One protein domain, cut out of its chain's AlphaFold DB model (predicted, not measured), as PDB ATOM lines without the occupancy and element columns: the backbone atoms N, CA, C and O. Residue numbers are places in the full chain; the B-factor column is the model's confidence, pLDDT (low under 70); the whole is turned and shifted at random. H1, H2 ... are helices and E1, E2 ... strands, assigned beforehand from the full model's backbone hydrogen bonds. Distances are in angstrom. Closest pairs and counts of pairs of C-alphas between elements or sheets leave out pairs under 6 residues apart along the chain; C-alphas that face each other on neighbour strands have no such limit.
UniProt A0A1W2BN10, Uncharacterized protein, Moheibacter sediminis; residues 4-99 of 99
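This is residues 4 to 99 of the 99 residues of an uncharacterized protein of Moheibacter sediminis (UniProt A0A1W2BN10). A strongly twisted sheet of five strands curls like part of a barrel, with the short helix H1 on one face, near the edge strands E2 and E3. A long stretch with no named element, residues 62 to 90, runs along one end of the sheet, linking E4 to E5. The 96 printed residues hold E1, E2, H1, E3, E4 and E5 along the chain; the mixed sheet has the order E2 E1 E5 E4 E3. The class is mostly strand, with under half of the residues in named elements. The whole is compact, with a radius of gyration of the C-alphas of 12.5 A and spans of 32 by 29 by 29 A.

E1, residues 10 to 16, begins at C-alpha 10 (133.156, 131.094, 149.643) and is 19.3 A long. E2 is residues 21 to 24, H1 residues 27 to 33 and E3 residues 44 to 47. E4, residues 50 to 61, is 28.7 A long and bends by 72 degrees at residue 53. E5, residues 91 to 98, is 22.9 A long and ends at C-alpha 98 (121.870, 111.563, 150.212).

E1 and E2 form an antiparallel hairpin, with N 14 and O 22 2.8 A apart. E1 and E5 are parallel, with N 13 and O 93 2.9 A apart. E3, E4 and E5 form a meander, each strand the antiparallel neighbour of the one before. E4 pairs with E3 over residues 50 to 53, N 52 and O 45 at 2.8 A, and with E5 over residues 53 to 61, N 94 and O 58 at 2.8 A. H1 is on the sheet at a height of 7.6 A; its closest C-alphas to E3 are those of Phe 33 and Thr 46, 4.9 A. In H1, 2 of 3 O i to N i+4 pairs are within hydrogen-bond range.

The C-alphas of Gly 42 and Gly 78, the two farthest apart, are 33.5 A apart. The printed part has no cut, and the link from E4 to E5 is long. Mean pLDDT of the printed part is 73.3; residues 7 to 9, 17 to 20, 62 to 72 and 74 to 89 are under 70.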
ATOM      1  N   SER A   4     136.113 125.763 139.417       74.75
ATOM      2  CA  SER A   4     137.233 126.664 139.101       74.75
ATOM      3  C   SER A   4     136.894 128.156 139.187       74.75
ATOM      4  O   SER A   4     137.795 128.983 139.297       74.75
ATOM      5  N   GLU A   5     135.612 128.522 139.153       72.62
ATOM      6  CA  GLU A   5     135.155 129.914 139.246       72.62
ATOM      7  C   GLU A   5     134.968 130.379 140.703       72.62
ATOM      8  O   GLU A   5     134.641 131.541 140.949       72.62
ATOM      9  N   LEU A   6     135.170 129.487 141.679       72.88
ATOM     10  CA  LEU A   6     134.817 129.697 143.090       72.88
ATOM     11  C   LEU A   6     135.998 130.124 143.960       72.88
ATOM     12  O   LEU A   6     135.883 130.131 145.184       72.88
ATOM     13  N   ASP A   7     137.106 130.514 143.328       63.12
ATOM     14  CA  ASP A   7     138.376 130.908 143.944       63.12
ATOM     15  C   ASP A   7     138.280 132.299 144.618       63.12
ATOM     16  O   ASP A   7     138.933 133.269 144.245       63.12
ATOM     17  N   TYR A   8     137.382 132.417 145.597       62.28
ATOM     18  CA  TYR A   8     137.048 133.618 146.368       62.28
ATOM     19  C   TYR A   8     136.549 133.205 147.767       62.28
ATOM     20  O   TYR A   8     136.458 132.021 148.062       62.28
ATOM     21  N   TYR A   9     136.248 134.163 148.658       69.38
ATOM     22  CA  TYR A   9     135.777 133.957 150.044       69.38
ATOM     23  C   TYR A   9     134.425 133.195 150.151       69.38
ATOM     24  O   TYR A   9     133.450 133.729 150.681       69.38
ATOM     25  N   ILE A  10     134.333 131.966 149.645       78.25
ATOM     26  CA  ILE A  10     133.156 131.094 149.643       78.25
ATOM     27  C   ILE A  10     133.461 129.890 150.529       78.25
ATOM     28  O   ILE A  10     134.463 129.204 150.340       78.25
ATOM     29  N   LYS A  11     132.589 129.623 151.502       81.00
ATOM     30  CA  LYS A  11     132.612 128.382 152.282       81.00
ATOM     31  C   LYS A  11     131.683 127.371 151.627       81.00
ATOM     32  O   LYS A  11     130.585 127.715 151.203       81.00
ATOM     33  N   PHE A  12     132.093 126.119 151.593       82.56
ATOM     34  CA  PHE A  12     131.274 124.986 151.198       82.56
ATOM     35  C   PHE A  12     130.947 124.191 152.440       82.56
ATOM     36  O   PHE A  12     131.811 123.979 153.289       82.56
ATOM     37  N   VAL A  13     129.689 123.794 152.559       82.88
ATOM     38  CA  VAL A  13     129.187 122.987 153.662       82.88
ATOM     39  C   VAL A  13     128.454 121.803 153.063       82.88
ATOM     40  O   VAL A  13     127.412 121.984 152.439       82.88
ATOM     41  N   PHE A  14     128.993 120.610 153.254       83.44
ATOM     42  CA  PHE A  14     128.365 119.356 152.873       83.44
ATOM     43  C   PHE A  14     127.557 118.865 154.075       83.44
ATOM     44  O   PHE A  14     128.121 118.550 155.122       83.44
ATOM     45  N   ASN A  15     126.232 118.894 153.936       84.88
ATOM     46  CA  ASN A  15     125.296 118.392 154.933       84.88
ATOM     47  C   ASN A  15     124.880 116.985 154.527       84.88
ATOM     48  O   ASN A  15     124.179 116.820 153.525       84.88
ATOM     49  N   PHE A  16     125.284 116.000 155.315       79.00
ATOM     50  CA  PHE A  16     124.751 114.649 155.198       79.00
ATOM     51  C   PHE A  16     123.407 114.606 155.924       79.00
ATOM     52  O   PHE A  16     123.257 115.257 156.960       79.00
ATOM     53  N   ALA A  17     122.436 113.872 155.377       67.25
ATOM     54  CA  ALA A  17     121.103 113.758 155.970       67.25
ATOM     55  C   ALA A  17     121.140 113.389 157.466       67.25
ATOM     56  O   ALA A  17     120.299 113.883 158.218       67.25
ATOM     57  N   ASP A  18     122.153 112.619 157.894       61.72
ATOM     58  CA  ASP A  18     122.090 111.959 159.193       61.72
ATOM     59  C   ASP A  18     123.137 112.368 160.244       61.72
ATOM     60  O   ASP A  18     122.717 112.483 161.387       61.72
ATOM     61  N   GLU A  19     124.438 112.613 159.992       60.31
ATOM     62  CA  GLU A  19     125.370 112.693 161.155       60.31
ATOM     63  C   GLU A  19     126.586 113.642 161.092       60.31
ATOM     64  O   GLU A  19     127.179 113.892 162.142       60.31
ATOM     65  N   GLU A  20     126.952 114.260 159.963       64.44
ATOM     66  CA  GLU A  20     128.151 115.121 159.943       64.44
ATOM     67  C   GLU A  20     127.990 116.380 159.075       64.44
ATOM     68  O   GLU A  20     127.186 116.449 158.144       64.44
ATOM     69  N   ILE A  21     128.731 117.432 159.421       71.50
ATOM     70  CA  ILE A  21     128.808 118.653 158.622       71.50
ATOM     71  C   ILE A  21     130.268 118.858 158.268       71.50
ATOM     72  O   ILE A  21     131.069 119.312 159.088       71.50
ATOM     73  N   LEU A  22     130.599 118.554 157.019       78.12
ATOM     74  CA  LEU A  22     131.924 118.809 156.488       78.12
ATOM     75  C   LEU A  22     131.951 120.195 155.862       78.12
ATOM     76  O   LEU A  22     131.012 120.598 155.178       78.12
ATOM     77  N   SER A  23     133.032 120.946 156.070       79.88
ATOM     78  CA  SER A  23     133.166 122.242 155.412       79.88
ATOM     79  C   SER A  23     134.583 122.568 154.979       79.88
ATOM     80  O   SER A  23     135.554 122.096 155.567       79.88
ATOM     81  N   THR A  24     134.689 123.371 153.927       78.56
ATOM     82  CA  THR A  24     135.963 123.838 153.381       78.56
ATOM     83  C   THR A  24     135.793 125.184 152.683       78.56
ATOM     84  O   THR A  24     134.711 125.516 152.208       78.56
ATOM     85  N   THR A  25     136.859 125.974 152.626       76.38
ATOM     86  CA  THR A  25     136.985 127.142 151.731       76.38
ATOM     87  C   THR A  25     138.039 126.908 150.650       76.38
ATOM     88  O   THR A  25     138.415 127.839 149.949       76.38
ATOM     89  N   ASP A  26     138.599 125.701 150.579       77.81
ATOM     90  CA  ASP A  26     139.643 125.345 149.630       77.81
ATOM     91  C   ASP A  26     139.002 124.656 148.427       77.81
ATOM     92  O   ASP A  26     138.463 123.556 148.522       77.81
ATOM     93  N   VAL A  27     139.043 125.324 147.280       77.12
ATOM     94  CA  VAL A  27     138.500 124.800 146.024       77.12
ATOM     95  C   VAL A  27     139.242 123.533 145.581       77.12
ATOM     96  O   VAL A  27     138.649 122.647 144.968       77.12
ATOM     97  N   SER A  28     140.517 123.391 145.949       76.69
ATOM     98  CA  SER A  28     141.320 122.205 145.632       76.69
ATOM     99  C   SER A  28     140.792 120.968 146.353       76.69
ATOM    100  O   SER A  28     140.701 119.910 145.743       76.69
ATOM    101  N   VAL A  29     140.358 121.127 147.609       76.12
ATOM    102  CA  VAL A  29     139.694 120.068 148.391       76.12
ATOM    103  C   VAL A  29     138.412 119.611 147.695       76.12
ATOM    104  O   VAL A  29     138.111 118.427 147.635       76.12
ATOM    105  N   ILE A  30     137.645 120.547 147.140       79.00
ATOM    106  CA  ILE A  30     136.375 120.240 146.472       79.00
ATOM    107  C   ILE A  30     136.603 119.399 145.215       79.00
ATOM    108  O   ILE A  30     135.850 118.460 144.968       79.00
ATOM    109  N   ASN A  31     137.655 119.701 144.450       78.88
ATOM    110  CA  ASN A  31     138.019 118.935 143.256       78.88
ATOM    111  C   ASN A  31     138.420 117.482 143.564       78.88
ATOM    112  O   ASN A  31     138.372 116.650 142.666       78.88
ATOM    113  N   GLU A  32     138.803 117.154 144.803       77.75
ATOM    114  CA  GLU A  32     139.067 115.762 145.198       77.75
ATOM    115  C   GLU A  32     137.782 114.954 145.407       77.75
ATOM    116  O   GLU A  32     137.800 113.729 145.303       77.75
ATOM    117  N   PHE A  33     136.665 115.627 145.694       78.12
ATOM    118  CA  PHE A  33     135.406 114.975 146.056       78.12
ATOM    119  C   PHE A  33     134.363 114.982 144.953       78.12
ATOM    120  O   PHE A  33     133.373 114.260 145.040       78.12
ATOM    121  N   ILE A  34     134.547 115.803 143.927       77.12
ATOM    122  CA  ILE A  34     133.596 115.931 142.832       77.12
ATOM    123  C   ILE A  34     134.297 115.489 141.555       77.12
ATOM    124  O   ILE A  34     135.261 116.108 141.121       77.12
ATOM    125  N   GLU A  35     133.795 114.415 140.941       70.25
ATOM    126  CA  GLU A  35     134.359 113.860 139.699       70.25
ATOM    127  C   GLU A  35     134.251 114.826 138.507       70.25
ATOM    128  O   GLU A  35     134.951 114.681 137.505       70.25
ATOM    129  N   GLN A  36     133.336 115.790 138.598       70.56
ATOM    130  CA  GLN A  36     133.066 116.785 137.572       70.56
ATOM    131  C   GLN A  36     133.524 118.165 138.030       70.56
ATOM    132  O   GLN A  36     133.486 118.496 139.210       70.56
ATOM    133  N   ASP A  37     133.821 119.035 137.071       76.00
ATOM    134  CA  ASP A  37     134.123 120.446 137.321       76.00
ATOM    135  C   ASP A  37     132.891 121.264 137.749       76.00
ATOM    136  O   ASP A  37     132.963 122.490 137.845       76.00
ATOM    137  N   LYS A  38     131.752 120.605 138.000       80.44
ATOM    138  CA  LYS A  38     130.457 121.221 138.273       80.44
ATOM    139  C   LYS A  38     129.764 120.626 139.486       80.44
ATOM    140  O   LYS A  38     129.562 119.424 139.594       80.44
ATOM    141  N   LEU A  39     129.257 121.531 140.317       84.31
ATOM    142  CA  LEU A  39     128.219 121.238 141.298       84.31
ATOM    143  C   LEU A  39     126.834 121.366 140.655       84.31
ATOM    144  O   LEU A  39     126.479 122.451 140.166       84.31
ATOM    145  N   GLU A  40     126.064 120.279 140.685       89.44
ATOM    146  CA  GLU A  40     124.679 120.202 140.212       89.44
ATOM    147  C   GLU A  40     123.844 119.212 141.037       89.44
ATOM    148  O   GLU A  40     124.365 118.242 141.579       89.44
ATOM    149  N   VAL A  41     122.535 119.463 141.133       90.69
ATOM    150  CA  VAL A  41     121.588 118.525 141.754       90.69
ATOM    151  C   VAL A  41     121.490 117.261 140.897       90.69
ATOM    152  O   VAL A  41     121.382 117.351 139.677       90.69
ATOM    153  N   GLY A  42     121.536 116.093 141.536       89.94
ATOM    154  CA  GLY A  42     121.689 114.783 140.897       89.94
ATOM    155  C   GLY A  42     123.146 114.401 140.604       89.94
ATOM    156  O   GLY A  42     123.406 113.266 140.207       89.94
ATOM    157  N   GLY A  43     124.092 115.323 140.815       88.69
ATOM    158  CA  GLY A  43     125.524 115.062 140.704       88.69
ATOM    159  C   GLY A  43     126.035 114.119 141.795       88.69
ATOM    160  O   GLY A  43     125.377 113.911 142.816       88.69
ATOM    161  N   ARG A  44     127.225 113.553 141.572       88.31
ATOM    162  CA  ARG A  44     127.882 112.617 142.495       88.31
ATOM    163  C   ARG A  44     129.023 113.281 143.245       88.31
ATOM    164  O   ARG A  44     129.788 114.046 142.661       88.31
ATOM    165  N   VAL A  45     129.137 112.939 144.521       85.44
ATOM    166  CA  VAL A  45     130.215 113.372 145.408       85.44
ATOM    167  C   VAL A  45     130.795 112.140 146.093       85.44
ATOM    168  O   VAL A  45     130.052 111.373 146.698       85.44
ATOM    169  N   THR A  46     132.109 111.951 146.010       83.62
ATOM    170  CA  THR A  46     132.825 110.863 146.680       83.62
ATOM    171  C   THR A  46     133.603 111.431 147.858       83.62
ATOM    172  O   THR A  46     134.570 112.163 147.679       83.62
ATOM    173  N   LEU A  47     133.196 111.095 149.078       75.62
ATOM    174  CA  LEU A  47     133.791 111.593 150.317       75.62
ATOM    175  C   LEU A  47     134.232 110.412 151.172       75.62
ATOM    176  O   LEU A  47     133.440 109.515 151.444       75.62
ATOM    177  N   ALA A  48     135.507 110.394 151.570       73.38
ATOM    178  CA  ALA A  48     136.095 109.310 152.368       73.38
ATOM    179  C   ALA A  48     135.847 107.888 151.799       73.38
ATOM    180  O   ALA A  48     135.793 106.912 152.542       73.38
ATOM    181  N   GLY A  49     135.710 107.765 150.472       77.12
ATOM    182  CA  GLY A  49     135.437 106.496 149.787       77.12
ATOM    183  C   GLY A  49     133.957 106.097 149.710       77.12
ATOM    184  O   GLY A  49     133.646 105.078 149.098       77.12
ATOM    185  N   GLU A  50     133.046 106.891 150.274       82.50
ATOM    186  CA  GLU A  50     131.600 106.731 150.104       82.50
ATOM    187  C   GLU A  50     131.074 107.666 149.009       82.50
ATOM    188  O   GLU A  50     131.535 108.797 148.871       82.50
ATOM    189  N   ASN A  51     130.098 107.193 148.231       86.94
ATOM    190  CA  ASN A  51     129.445 107.985 147.192       86.94
ATOM    191  C   ASN A  51     128.121 108.542 147.700       86.94
ATOM    192  O   ASN A  51     127.369 107.837 148.363       86.94
ATOM    193  N   TYR A  52     127.846 109.781 147.320       87.56
ATOM    194  CA  TYR A  52     126.652 110.525 147.673       87.56
ATOM    195  C   TYR A  52     126.050 111.177 146.431       87.56
ATOM    196  O   TYR A  52     126.769 111.537 145.491       87.56
ATOM    197  N   ILE A  53     124.736 111.377 146.451       90.62
ATOM    198  CA  ILE A  53     123.997 112.160 145.464       90.62
ATOM    199  C   ILE A  53     123.691 113.540 146.037       90.62
ATOM    200  O   ILE A  53     123.249 113.681 147.175       90.62
ATOM    201  N   ILE A  54     123.916 114.578 145.232       90.19
ATOM    202  CA  ILE A  54     123.539 115.946 145.584       90.19
ATOM    203  C   ILE A  54     122.028 116.095 145.423       90.19
ATOM    204  O   ILE A  54     121.525 116.207 144.307       90.19
ATOM    205  N   GLU A  55     121.296 116.174 146.524       93.12
ATOM    206  CA  GLU A  55     119.851 116.411 146.489       93.12
ATOM    207  C   GLU A  55     119.507 117.887 146.304       93.12
ATOM    208  O   GLU A  55     118.482 118.246 145.721       93.12
ATOM    209  N   ASN A  56     120.333 118.776 146.862       90.94
ATOM    210  CA  ASN A  56     120.032 120.199 146.891       90.94
ATOM    211  C   ASN A  56     121.292 121.049 147.059       90.94
ATOM    212  O   ASN A  56     122.240 120.660 147.738       90.94
ATOM    213  N   ILE A  57     121.268 122.257 146.498       89.44
ATOM    214  CA  ILE A  57     122.324 123.258 146.647       89.44
ATOM    215  C   ILE A  57     121.661 124.574 147.054       89.44
ATOM    216  O   ILE A  57     120.807 125.096 146.340       89.44
ATOM    217  N   LYS A  58     122.054 125.126 148.204       87.62
ATOM    218  CA  LYS A  58     121.537 126.401 148.717       87.62
ATOM    219  C   LYS A  58     122.671 127.368 148.996       87.62
ATOM    220  O   LYS A  58     123.672 126.991 149.594       87.62
ATOM    221  N   ILE A  59     122.475 128.628 148.634       84.81
ATOM    222  CA  ILE A  59     123.369 129.718 149.025       84.81
ATOM    223  C   ILE A  59     122.792 130.352 150.288       84.81
ATOM    224  O   ILE A  59     121.609 130.689 150.325       84.81
ATOM    225  N   LYS A  60     123.620 130.487 151.319       80.00
ATOM    226  CA  LYS A  60     123.292 131.137 152.588       80.00
ATOM    227  C   LYS A  60     124.273 132.265 152.865       80.00
ATOM    228  O   LYS A  60     125.444 132.191 152.479       80.00
ATOM    229  N   ASN A  61     123.804 133.297 153.557       70.06
ATOM    230  CA  ASN A  61     124.698 134.333 154.063       70.06
ATOM    231  C   ASN A  61     125.545 133.788 155.217       70.06
ATOM    232  O   ASN A  61     125.110 132.899 155.952       70.06
ATOM    233  N   PHE A  62     126.743 134.349 155.408       62.38
ATOM    234  CA  PHE A  62     127.664 133.916 156.466       62.38
ATOM    235  C   PHE A  62     127.039 133.961 157.874       62.38
ATOM    236  O   PHE A  62     127.422 133.179 158.734       62.38
ATOM    237  N   SER A  63     126.062 134.844 158.105       63.94
ATOM    238  CA  SER A  63     125.354 134.995 159.381       63.94
ATOM    239  C   SER A  63     124.247 133.961 159.621       63.94
ATOM    240  O   SER A  63     123.708 133.892 160.720       63.94
ATOM    241  N   GLU A  64     123.840 133.211 158.592       60.62
ATOM    242  CA  GLU A  64     122.723 132.248 158.644       60.62
ATOM    243  C   GLU A  64     123.176 130.819 158.940       60.62
ATOM    244  O   GLU A  64     122.358 129.928 159.183       60.62
ATOM    245  N   ILE A  65     124.481 130.585 158.894       60.19
ATOM    246  CA  ILE A  65     125.084 129.358 159.379       60.19
ATOM    247  C   ILE A  65     125.707 129.741 160.713       60.19
ATOM    248  O   ILE A  65     126.451 130.722 160.754       60.19
ATOM    249  N   PRO A  66     125.396 129.027 161.811       55.53
ATOM    250  CA  PRO A  66     126.115 129.220 163.064       55.53
ATOM    251  C   PRO A  66     127.626 129.173 162.793       55.53
ATOM    252  O   PRO A  66     128.040 128.643 161.761       55.53
ATOM    253  N   GLU A  67     128.469 129.656 163.705       55.78
ATOM    254  CA  GLU A  67     129.922 129.404 163.673       55.78
ATOM    255  C   GLU A  67     130.234 127.901 163.876       55.78
ATOM    256  O   GLU A  67     131.023 127.492 164.718       55.78
ATOM    257  N   LEU A  68     129.571 127.031 163.118       50.53
ATOM    258  CA  LEU A  68     129.917 125.660 162.880       50.53
ATOM    259  C   LEU A  68     131.256 125.693 162.167       50.53
ATOM    260  O   LEU A  68     131.365 125.925 160.957       50.53
ATOM    261  N   ASN A  69     132.262 125.436 162.985       51.22
ATOM    262  CA  ASN A  69     133.536 124.900 162.588       51.22
ATOM    263  C   ASN A  69     134.454 125.972 161.994       51.22
ATOM    264  O   ASN A  69     134.577 126.154 160.786       51.22
ATOM    265  N   SER A  70     135.202 126.614 162.889       54.19
ATOM    266  CA  SER A  70     136.517 127.193 162.595       54.19
ATOM    267  C   SER A  70     137.551 126.123 162.203       54.19
ATOM    268  O   SER A  70     138.721 126.450 162.057       54.19
ATOM    269  N   ILE A  71     137.135 124.863 162.027       59.00
ATOM    270  CA  ILE A  71     137.949 123.707 161.668       59.00
ATOM    271  C   ILE A  71     137.275 122.998 160.489       59.00
ATOM    272  O   ILE A  71     136.154 122.522 160.607       59.00
ATOM    273  N   GLY A  72     137.941 122.927 159.345       67.50
ATOM    274  CA  GLY A  72     137.430 122.225 158.169       67.50
ATOM    275  C   GLY A  72     138.536 121.539 157.399       67.50
ATOM    276  O   GLY A  72     139.695 121.547 157.822       67.50
ATOM    277  N   LEU A  73     138.175 120.981 156.248       70.69
ATOM    278  CA  LEU A  73     139.142 120.379 155.345       70.69
ATOM    279  C   LEU A  73     139.983 121.461 154.666       70.69
ATOM    280  O   LEU A  73     139.445 122.413 154.091       70.69
ATOM    281  N   ASN A  74     141.301 121.310 154.734       66.19
ATOM    282  CA  ASN A  74     142.278 122.203 154.119       66.19
ATOM    283  C   ASN A  74     143.496 121.369 153.710       66.19
ATOM    284  O   ASN A  74     144.049 120.652 154.544       66.19
ATOM    285  N   LEU A  75     143.929 121.470 152.451       57.53
ATOM    286  CA  LEU A  75     145.080 120.708 151.949       57.53
ATOM    287  C   LEU A  75     146.434 121.323 152.348       57.53
ATOM    288  O   LEU A  75     147.484 120.725 152.113       57.53
ATOM    289  N   ASN A  76     146.450 122.480 153.015       53.03
ATOM    290  CA  ASN A  76     147.677 123.088 153.528       53.03
ATOM    291  C   ASN A  76     148.024 122.569 154.928       53.03
ATOM    292  O   ASN A  76     147.743 123.240 155.922       53.03
ATOM    293  N   ASN A  77     148.631 121.380 154.996       44.62
ATOM    294  CA  ASN A  77     149.884 121.118 155.727       44.62
ATOM    295  C   ASN A  77     150.116 119.609 155.905       44.62
ATOM    296  O   ASN A  77     149.795 119.036 156.941       44.62
ATOM    297  N   GLY A  78     150.752 118.998 154.906       49.75
ATOM    298  CA  GLY A  78     151.852 118.042 155.088       49.75
ATOM    299  C   GLY A  78     151.603 116.667 155.716       49.75
ATOM    300  O   GLY A  78     152.259 115.736 155.275       49.75
ATOM    301  N   GLU A  79     150.727 116.486 156.705       49.50
ATOM    302  CA  GLU A  79     150.667 115.217 157.459       49.50
ATOM    303  C   GLU A  79     149.261 114.800 157.942       49.50
ATOM    304  O   GLU A  79     149.109 113.688 158.441       49.50
ATOM    305  N   ASN A  80     148.209 115.615 157.766       48.25
ATOM    306  CA  ASN A  80     146.820 115.186 158.004       48.25
ATOM    307  C   ASN A  80     145.802 116.138 157.331       48.25
ATOM    308  O   ASN A  80     145.714 117.293 157.743       48.25
ATOM    309  N   PRO A  81     144.994 115.694 156.348       52.03
ATOM    310  CA  PRO A  81     144.090 116.572 155.586       52.03
ATOM    311  C   PRO A  81     142.826 117.037 156.340       52.03
ATOM    312  O   PRO A  81     141.961 117.680 155.746       52.03
ATOM    313  N   LEU A  82     142.670 116.722 157.630       52.94
ATOM    314  CA  LEU A  82     141.349 116.751 158.271       52.94
ATOM    315  C   LEU A  82     141.028 117.967 159.147       52.94
ATOM    316  O   LEU A  82     139.864 118.121 159.507       52.94
ATOM    317  N   THR A  83     141.969 118.851 159.490       55.38
ATOM    318  CA  THR A  83     141.651 119.982 160.382       55.38
ATOM    319  C   THR A  83     142.537 121.212 160.144       55.38
ATOM    320  O   THR A  83     143.713 121.245 160.493       55.38
ATOM    321  N   GLY A  84     141.961 122.283 159.595       55.47
ATOM    322  CA  GLY A  84     142.612 123.593 159.492       55.47
ATOM    323  C   GLY A  84     141.630 124.749 159.668       55.47
ATOM    324  O   GLY A  84     140.422 124.572 159.508       55.47
ATOM    325  N   THR A  85     142.135 125.944 159.998       59.25
ATOM    326  CA  THR A  85     141.278 127.130 160.131       59.25
ATOM    327  C   THR A  85     140.659 127.497 158.790       59.25
ATOM    328  O   THR A  85     141.369 127.805 157.831       59.25
ATOM    329  N   ILE A  86     139.329 127.463 158.723       67.25
ATOM    330  CA  ILE A  86     138.577 127.888 157.541       67.25
ATOM    331  C   ILE A  86     138.653 129.415 157.449       67.25
ATOM    332  O   ILE A  86     138.461 130.111 158.448       67.25
ATOM    333  N   LYS A  87     138.945 129.954 156.260       66.12
ATOM    334  CA  LYS A  87     138.968 131.409 156.050       66.12
ATOM    335  C   LYS A  87     137.560 131.982 156.250       66.12
ATOM    336  O   LYS A  87     136.565 131.327 155.947       66.12
ATOM    337  N   ASN A  88     137.470 133.234 156.697       66.25
ATOM    338  CA  ASN A  88     136.190 133.942 156.692       66.25
ATOM    339  C   ASN A  88     135.621 133.957 155.268       66.25
ATOM    340  O   ASN A  88     136.349 134.227 154.314       66.25
ATOM    341  N   SER A  89     134.331 133.664 155.135       69.69
ATOM    342  CA  SER A  89     133.625 133.639 153.854       69.69
ATOM    343  C   SER A  89     132.511 134.681 153.847       69.69
ATOM    344  O   SER A  89     131.921 134.968 154.887       69.69
ATOM    345  N   LEU A  90     132.240 135.270 152.684       70.62
ATOM    346  CA  LEU A  90     131.119 136.193 152.482       70.62
ATOM    347  C   LEU A  90     129.814 135.424 152.256       70.62
ATOM    348  O   LEU A  90     128.752 135.833 152.726       70.62
ATOM    349  N   PHE A  91     129.917 134.284 151.573       76.12
ATOM    350  CA  PHE A  91     128.803 133.403 151.250       76.12
ATOM    351  C   PHE A  91     129.145 131.969 151.615       76.12
ATOM    352  O   PHE A  91     130.300 131.547 151.527       76.12
ATOM    353  N   THR A  92     128.121 131.205 151.983       81.38
ATOM    354  CA  THR A  92     128.243 129.762 152.143       81.38
ATOM    355  C   THR A  92     127.345 129.030 151.164       81.38
ATOM    356  O   THR A  92     126.165 129.345 151.025       81.38
ATOM    357  N   ILE A  93     127.899 128.021 150.508       85.12
ATOM    358  CA  ILE A  93     127.183 127.101 149.636       85.12
ATOM    359  C   ILE A  93     126.963 125.809 150.420       85.12
ATOM    360  O   ILE A  93     127.899 125.066 150.706       85.12
ATOM    361  N   CYS A  94     125.714 125.563 150.803       85.75
ATOM    362  CA  CYS A  94     125.279 124.322 151.425       85.75
ATOM    363  C   CYS A  94     124.903 123.310 150.347       85.75
ATOM    364  O   CYS A  94     123.983 123.552 149.566       85.75
ATOM    365  N   ILE A  95     125.575 122.170 150.353       87.88
ATOM    366  CA  ILE A  95     125.340 121.032 149.474       87.88
ATOM    367  C   ILE A  95     124.728 119.940 150.348       87.88
ATOM    368  O   ILE A  95     125.328 119.534 151.338       87.88
ATOM    369  N   TYR A  96     123.509 119.528 150.029       88.50
ATOM    370  CA  TYR A  96     122.789 118.487 150.757       88.50
ATOM    371  C   TYR A  96     122.984 117.161 150.038       88.50
ATOM    372  O   TYR A  96     122.803 117.099 148.820       88.50
ATOM    373  N   LEU A  97     123.395 116.152 150.797       87.62
ATOM    374  CA  LEU A  97     123.824 114.860 150.290       87.62
ATOM    375  C   LEU A  97     122.942 113.733 150.835       87.62
ATOM    376  O   LEU A  97     122.716 113.651 152.045       87.62
ATOM    377  N   GLU A  98     122.531 112.845 149.935       88.19
ATOM    378  CA  GLU A  98     121.870 111.563 150.212       88.19
ATOM    379  C   GLU A  98     122.818 110.416 149.831       88.19
ATOM    380  O   GLU A  98     123.630 110.570 148.913       88.19
ATOM    381  N   LYS A  99     122.765 109.301 150.569       81.62
ATOM    382  CA  LYS A  99     123.561 108.097 150.274       81.62
ATOM    383  C   LYS A  99     122.981 107.307 149.103       81.62
ATOM    384  O   LYS A  99     121.753 107.083 149.099       81.62
TER     385      LYS A  99